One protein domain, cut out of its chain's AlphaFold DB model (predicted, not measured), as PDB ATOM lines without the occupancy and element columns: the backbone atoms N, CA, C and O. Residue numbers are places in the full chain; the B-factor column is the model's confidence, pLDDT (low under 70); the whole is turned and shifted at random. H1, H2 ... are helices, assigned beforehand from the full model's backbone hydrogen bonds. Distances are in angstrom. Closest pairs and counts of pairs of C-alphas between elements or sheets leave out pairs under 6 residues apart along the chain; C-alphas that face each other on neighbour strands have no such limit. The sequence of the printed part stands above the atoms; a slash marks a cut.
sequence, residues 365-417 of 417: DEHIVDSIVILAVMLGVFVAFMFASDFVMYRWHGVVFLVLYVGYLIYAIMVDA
ATOM      1  N   ASP A 365     -32.717 -57.984  14.105       61.12
ATOM      2  CA  ASP A 365     -31.930 -56.895  13.491       61.12
ATOM      3  C   ASP A 365     -31.588 -57.100  11.999       61.12
ATOM      4  O   ASP A 365     -30.781 -56.361  11.428       61.12
ATOM      5  N   GLU A 366     -32.166 -58.105  11.342       64.75
ATOM      6  CA  GLU A 366     -31.919 -58.385   9.934       64.75
ATOM      7  C   GLU A 366     -32.366 -57.182   9.086       64.75
ATOM      8  O   GLU A 366     -33.539 -56.830   9.006       64.75
ATOM      9  N   HIS A 367     -31.384 -56.519   8.470       70.94
ATOM     10  CA  HIS A 367     -31.543 -55.501   7.422       70.94
ATOM     11  C   HIS A 367     -32.096 -54.119   7.825       70.94
ATOM     12  O   HIS A 367     -32.302 -53.261   6.955       70.94
ATOM     13  N   ILE A 368     -32.250 -53.815   9.121       78.94
ATOM     14  CA  ILE A 368     -32.624 -52.454   9.570       78.94
ATOM     15  C   ILE A 368     -31.528 -51.445   9.200       78.94
ATOM     16  O   ILE A 368     -31.812 -50.373   8.659       78.94
ATOM     17  N   VAL A 369     -30.261 -51.795   9.450       81.81
ATOM     18  CA  VAL A 369     -29.109 -50.939   9.120       81.81
ATOM     19  C   VAL A 369     -29.028 -50.703   7.613       81.81
ATOM     20  O   VAL A 369     -28.856 -49.561   7.186       81.81
ATOM     21  N   ASP A 370     -29.234 -51.748   6.811       81.44
ATOM     22  CA  ASP A 370     -29.235 -51.659   5.348       81.44
ATOM     23  C   ASP A 370     -30.322 -50.691   4.858       81.44
ATOM     24  O   ASP A 370     -30.056 -49.816   4.033       81.44
ATOM     25  N   SER A 371     -31.524 -50.770   5.436       80.44
ATOM     26  CA  SER A 371     -32.651 -49.885   5.112       80.44
ATOM     27  C   SER A 371     -32.357 -48.416   5.441       80.44
ATOM     28  O   SER A 371     -32.636 -47.526   4.633       80.44
ATOM     29  N   ILE A 372     -31.740 -48.145   6.598       86.12
ATOM     30  CA  ILE A 372     -31.331 -46.789   7.006       86.12
ATOM     31  C   ILE A 372     -30.254 -46.242   6.061       86.12
ATOM     32  O   ILE A 372     -30.322 -45.080   5.651       86.12
ATOM     33  N   VAL A 373     -29.273 -47.069   5.689       88.44
ATOM     34  CA  VAL A 373     -28.206 -46.683   4.759       88.44
ATOM     35  C   VAL A 373     -28.784 -46.368   3.380       88.44
ATOM     36  O   VAL A 373     -28.461 -45.322   2.818       88.44
ATOM     37  N   ILE A 374     -29.676 -47.210   2.851       86.38
ATOM     38  CA  ILE A 374     -30.327 -46.982   1.554       86.38
ATOM     39  C   ILE A 374     -31.133 -45.681   1.575       86.38
ATOM     40  O   ILE A 374     -31.004 -44.869   0.655       86.38
ATOM     41  N   LEU A 375     -31.907 -45.432   2.637       87.25
ATOM     42  CA  LEU A 375     -32.653 -44.184   2.802       87.25
ATOM     43  C   LEU A 375     -31.721 -42.962   2.800       87.25
ATOM     44  O   LEU A 375     -31.968 -41.996   2.074       87.25
ATOM     45  N   ALA A 376     -30.635 -43.008   3.577       90.06
ATOM     46  CA  ALA A 376     -29.664 -41.920   3.668       90.06
ATOM     47  C   ALA A 376     -28.956 -41.662   2.328       90.06
ATOM     48  O   ALA A 376     -28.797 -40.508   1.923       90.06
ATOM     49  N   VAL A 377     -28.575 -42.724   1.610       90.88
ATOM     50  CA  VAL A 377     -27.962 -42.632   0.279       90.88
ATOM     51  C   VAL A 377     -28.939 -42.025  -0.723       90.88
ATOM     52  O   VAL A 377     -28.567 -41.087  -1.425       90.88
ATOM     53  N   MET A 378     -30.189 -42.489  -0.772       88.50
ATOM     54  CA  MET A 378     -31.196 -41.958  -1.700       88.50
ATOM     55  C   MET A 378     -31.503 -40.483  -1.431       88.50
ATOM     56  O   MET A 378     -31.583 -39.686  -2.369       88.50
ATOM     57  N   LEU A 379     -31.596 -40.092  -0.158       89.19
ATOM     58  CA  LEU A 379     -31.746 -38.692   0.229       89.19
ATOM     59  C   LEU A 379     -30.526 -37.857  -0.193       89.19
ATOM     60  O   LEU A 379     -30.683 -36.774  -0.756       89.19
ATOM     61  N   GLY A 380     -29.314 -38.370   0.031       91.12
ATOM     62  CA  GLY A 380     -28.071 -37.718  -0.378       91.12
ATOM     63  C   GLY A 380     -27.977 -37.523  -1.892       91.12
ATOM     64  O   GLY A 380     -27.663 -36.425  -2.350       91.12
ATOM     65  N   VAL A 381     -28.320 -38.554  -2.673       90.25
ATOM     66  CA  VAL A 381     -28.392 -38.491  -4.143       90.25
ATOM     67  C   VAL A 381     -29.407 -37.441  -4.580       90.25
ATOM     68  O   VAL A 381     -29.091 -36.617  -5.437       90.25
ATOM     69  N   PHE A 382     -30.594 -37.409  -3.969       88.50
ATOM     70  CA  PHE A 382     -31.600 -36.395  -4.278       88.50
ATOM     71  C   PHE A 382     -31.077 -34.973  -4.046       88.50
ATOM     72  O   PHE A 382     -31.169 -34.119  -4.931       88.50
ATOM     73  N   VAL A 383     -30.499 -34.723  -2.870       88.94
ATOM     74  CA  VAL A 383     -29.972 -33.405  -2.500       88.94
ATOM     75  C   VAL A 383     -28.835 -32.997  -3.439       88.94
ATOM     76  O   VAL A 383     -28.827 -31.869  -3.933       88.94
ATOM     77  N   ALA A 384     -27.918 -33.913  -3.758       89.94
ATOM     78  CA  ALA A 384     -26.834 -33.667  -4.704       89.94
ATOM     79  C   ALA A 384     -27.358 -33.300  -6.104       89.94
ATOM     80  O   ALA A 384     -26.876 -32.340  -6.704       89.94
ATOM     81  N   PHE A 385     -28.381 -34.004  -6.600       87.81
ATOM     82  CA  PHE A 385     -29.028 -33.687  -7.877       87.81
ATOM     83  C   PHE A 385     -29.691 -32.307  -7.870       87.81
ATOM     84  O   PHE A 385     -29.585 -31.575  -8.856       87.81
ATOM     85  N   MET A 386     -30.339 -31.927  -6.766       83.81
ATOM     86  CA  MET A 386     -30.950 -30.603  -6.620       83.81
ATOM     87  C   MET A 386     -29.903 -29.488  -6.629       83.81
ATOM     88  O   MET A 386     -30.088 -28.494  -7.332       83.81
ATOM     89  N   PHE A 387     -28.781 -29.667  -5.924       86.19
ATOM     90  CA  PHE A 387     -27.667 -28.715  -5.961       86.19
ATOM     91  C   PHE A 387     -27.027 -28.621  -7.347       86.19
ATOM     92  O   PHE A 387     -26.749 -27.522  -7.812       86.19
ATOM     93  N   ALA A 388     -26.835 -29.752  -8.028       87.31
ATOM     94  CA  ALA A 388     -26.275 -29.782  -9.379       87.31
ATOM     95  C   ALA A 388     -27.181 -29.111 -10.426       87.31
ATOM     96  O   ALA A 388     -26.709 -28.740 -11.497       87.31
ATOM     97  N   SER A 389     -28.472 -28.963 -10.123       82.06
ATOM     98  CA  SER A 389     -29.489 -28.445 -11.047       82.06
ATOM     99  C   SER A 389     -30.006 -27.062 -10.646       82.06
ATOM    100  O   SER A 389     -31.085 -26.676 -11.085       82.06
ATOM    101  N   ASP A 390     -29.283 -26.340  -9.779       81.81
ATOM    102  CA  ASP A 390     -29.672 -25.018  -9.267       81.81
ATOM    103  C   ASP A 390     -31.119 -24.976  -8.721       81.81
ATOM    104  O   ASP A 390     -31.840 -23.993  -8.887       81.81
ATOM    105  N   PHE A 391     -31.558 -26.055  -8.058       79.75
ATOM    106  CA  PHE A 391     -32.920 -26.236  -7.530       79.75
ATOM    107  C   PHE A 391     -34.041 -26.229  -8.589       79.75
ATOM    108  O   PHE A 391     -35.211 -26.010  -8.263       79.75
ATOM    109  N   VAL A 392     -33.715 -26.529  -9.847       77.81
ATOM    110  CA  VAL A 392     -34.684 -26.714 -10.934       77.81
ATOM    111  C   VAL A 392     -34.908 -28.207 -11.188       77.81
ATOM    112  O   VAL A 392     -33.971 -28.953 -11.465       77.81
ATOM    113  N   MET A 393     -36.168 -28.656 -11.132       74.25
ATOM    114  CA  MET A 393     -36.539 -30.023 -11.512       74.25
ATOM    115  C   MET A 393     -36.822 -30.124 -13.009       74.25
ATOM    116  O   MET A 393     -37.737 -29.479 -13.524       74.25
ATOM    117  N   TYR A 394     -36.088 -31.000 -13.693       82.50
ATOM    118  CA  TYR A 394     -36.352 -31.357 -15.084       82.50
ATOM    119  C   TYR A 394     -37.041 -32.724 -15.163       82.50
ATOM    120  O   TYR A 394     -36.929 -33.556 -14.264       82.50
ATOM    121  N   ARG A 395     -37.727 -33.003 -16.278       82.94
ATOM    122  CA  ARG A 395     -38.406 -34.298 -16.496       82.94
ATOM    123  C   ARG A 395     -37.456 -35.496 -16.400       82.94
ATOM    124  O   ARG A 395     -37.865 -36.570 -15.975       82.94
ATOM    125  N   TRP A 396     -36.191 -35.304 -16.766       84.50
ATOM    126  CA  TRP A 396     -35.194 -36.369 -16.751       84.50
ATOM    127  C   TRP A 396     -34.787 -36.786 -15.331       84.50
ATOM    128  O   TRP A 396     -34.553 -37.968 -15.105       84.50
ATOM    129  N   HIS A 397     -34.813 -35.869 -14.353       85.31
ATOM    130  CA  HIS A 397     -34.635 -36.213 -12.934       85.31
ATOM    131  C   HIS A 397     -35.665 -37.245 -12.488       85.31
ATOM    132  O   HIS A 397     -35.307 -38.232 -11.856       85.31
ATOM    133  N   GLY A 398     -36.929 -37.060 -12.881       86.69
ATOM    134  CA  GLY A 398     -37.997 -38.016 -12.592       86.69
ATOM    135  C   GLY A 398     -37.725 -39.400 -13.182       86.69
ATOM    136  O   GLY A 398     -37.905 -40.400 -12.495       86.69
ATOM    137  N   VAL A 399     -37.223 -39.466 -14.421       90.88
ATOM    138  CA  VAL A 399     -36.846 -40.740 -15.063       90.88
ATOM    139  C   VAL A 399     -35.705 -41.420 -14.305       90.88
ATOM    140  O   VAL A 399     -35.786 -42.616 -14.041       90.88
ATOM    141  N   VAL A 400     -34.675 -40.670 -13.907       90.88
ATOM    142  CA  VAL A 400     -33.544 -41.206 -13.132       90.88
ATOM    143  C   VAL A 400     -34.015 -41.781 -11.794       90.88
ATOM    144  O   VAL A 400     -33.675 -42.919 -11.477       90.88
ATOM    145  N   PHE A 401     -34.835 -41.051 -11.030       90.25
ATOM    146  CA  PHE A 401     -35.367 -41.556  -9.757       90.25
ATOM    147  C   PHE A 401     -36.283 -42.767  -9.934       90.25
ATOM    148  O   PHE A 401     -36.253 -43.671  -9.105       90.25
ATOM    149  N   LEU A 402     -37.050 -42.829 -11.024       90.31
ATOM    150  CA  LEU A 402     -37.891 -43.985 -11.327       90.31
ATOM    151  C   LEU A 402     -37.048 -45.228 -11.642       90.31
ATOM    152  O   LEU A 402     -37.344 -46.309 -11.143       90.31
ATOM    153  N   VAL A 403     -35.961 -45.076 -12.407       92.25
ATOM    154  CA  VAL A 403     -35.014 -46.171 -12.672       92.25
ATOM    155  C   VAL A 403     -34.333 -46.636 -11.383       92.25
ATOM    156  O   VAL A 403     -34.248 -47.839 -11.146       92.25
ATOM    157  N   LEU A 404     -33.892 -45.706 -10.527       90.44
ATOM    158  CA  LEU A 404     -33.308 -46.037  -9.221       90.44
ATOM    159  C   LEU A 404     -34.305 -46.773  -8.317       90.44
ATOM    160  O   LEU A 404     -33.927 -47.742  -7.665       90.44
ATOM    161  N   TYR A 405     -35.571 -46.355  -8.311       87.81
ATOM    162  CA  TYR A 405     -36.633 -47.009  -7.549       87.81
ATOM    163  C   TYR A 405     -36.908 -48.435  -8.045       87.81
ATOM    164  O   TYR A 405     -36.956 -49.360  -7.239       87.81
ATOM    165  N   VAL A 406     -37.010 -48.645  -9.362       89.50
ATOM    166  CA  VAL A 406     -37.166 -49.994  -9.941       89.50
ATOM    167  C   VAL A 406     -35.949 -50.869  -9.630       89.50
ATOM    168  O   VAL A 406     -36.109 -52.032  -9.267       89.50
ATOM    169  N   GLY A 407     -34.736 -50.315  -9.713       89.69
ATOM    170  CA  GLY A 407     -33.512 -51.019  -9.327       89.69
ATOM    171  C   GLY A 407     -33.510 -51.432  -7.853       89.69
ATOM    172  O   GLY A 407     -33.172 -52.571  -7.539       89.69
ATOM    173  N   TYR A 408     -33.950 -50.540  -6.961       85.75
ATOM    174  CA  TYR A 408     -34.129 -50.840  -5.541       85.75
ATOM    175  C   TYR A 408     -35.163 -51.948  -5.308       85.75
ATOM    176  O   TYR A 408     -34.892 -52.859  -4.535       85.75
ATOM    177  N   LEU A 409     -36.307 -51.920  -5.999       85.44
ATOM    178  CA  LEU A 409     -37.320 -52.972  -5.878       85.44
ATOM    179  C   LEU A 409     -36.769 -54.343  -6.283       85.44
ATOM    180  O   LEU A 409     -36.990 -55.318  -5.574       85.44
ATOM    181  N   ILE A 410     -36.020 -54.419  -7.389       88.06
ATOM    182  CA  ILE A 410     -35.384 -55.671  -7.828       88.06
ATOM    183  C   ILE A 410     -34.382 -56.159  -6.779       88.06
ATOM    184  O   ILE A 410     -34.380 -57.341  -6.450       88.06
ATOM    185  N   TYR A 411     -33.551 -55.260  -6.244       85.38
ATOM    186  CA  TYR A 411     -32.606 -55.592  -5.178       85.38
ATOM    187  C   TYR A 411     -33.321 -56.120  -3.930       85.38
ATOM    188  O   TYR A 411     -32.969 -57.186  -3.442       85.38
ATOM    189  N   ALA A 412     -34.348 -55.417  -3.449       80.12
ATOM    190  CA  ALA A 412     -35.083 -55.795  -2.247       80.12
ATOM    191  C   ALA A 412     -35.782 -57.156  -2.407       80.12
ATOM    192  O   ALA A 412     -35.710 -57.989  -1.512       80.12
ATOM    193  N   ILE A 413     -36.377 -57.421  -3.577       81.94
ATOM    194  CA  ILE A 413     -36.977 -58.725  -3.883       81.94
ATOM    195  C   ILE A 413     -35.913 -59.831  -3.918       81.94
ATOM    196  O   ILE A 413     -36.166 -60.912  -3.415       81.94
ATOM    197  N   MET A 414     -34.730 -59.581  -4.489       82.88
ATOM    198  CA  MET A 414     -33.651 -60.580  -4.585       82.88
ATOM    199  C   MET A 414     -32.944 -60.865  -3.257       82.88
ATOM    200  O   MET A 414     -32.275 -61.885  -3.145       82.88
ATOM    201  N   VAL A 415     -33.003 -59.939  -2.301       78.38
ATOM    202  CA  VAL A 415     -32.443 -60.140  -0.957       78.38
ATOM    203  C   VAL A 415     -33.407 -60.934  -0.074       78.38
ATOM    204  O   VAL A 415     -32.941 -61.704   0.759       78.38
ATOM    205  N   ASP A 416     -34.721 -60.759  -0.257       69.88
ATOM    206  CA  ASP A 416     -35.755 -61.477   0.508       69.88
ATOM    207  C   ASP A 416     -36.122 -62.853  -0.087       69.88
ATOM    208  O   ASP A 416     -36.543 -63.745   0.650       69.88
ATOM    209  N   ALA A 417     -35.983 -63.030  -1.411       59.09
ATOM    210  CA  ALA A 417     -36.224 -64.290  -2.130       59.09
ATOM    211  C   ALA A 417     -35.035 -65.255  -2.046       59.09
ATOM    212  O   ALA A 417     -35.293 -66.477  -1.907       59.09
TER     213      ALA A 417
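What this domain is: This is residues 365 to 417 of the 417 residues of the protein "Hypothetical protein" of Pseudo-nitzschia delicatissima (UniProt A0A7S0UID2). Two long helices, H1 and H2, run side by side in opposite directions with a gap between them, joined at one end by a loop of residues 389 to 394, so the outline is a long narrow U. The 53 printed residues hold two named helices, H1 then H2, and no named strand; the class is all helix. The whole is loose, with a radius of gyration of the C-alphas of 13.2 A, and a rod spanning 39 by 19 by 9 A.

Where its parts are: H2, the longest helix, has residues 395 to 416 and measures 32.2 A from C-alpha 395 at (-38.406, -34.298, -16.496) to C-alpha 416 at (-35.755, -61.477, 0.508). H1 has residues 368 to 388 and measures 30.2 A, beginning with C-alpha 368 at (-32.624, -52.454, 9.570).

How they stand to each other: H1 and H2 are close but not clearly touching, with 1 pair of C-alphas within 8 A. Their closest C-alphas, those of Phe 385 and His 397, are 8.0 A apart. They run opposite ways at a shallow tilt of 12 degrees. In H1 and H2 every O i to N i+4 pair is within hydrogen-bond range.

The domain as a whole: The two C-alphas farthest apart, those of Asp 390 and Ala 417, are 40.4 A apart. The printed part has no cut, and the link from H1 to H2 is short. Residues 365 to 366 and 416 to 417 have pLDDT under 70.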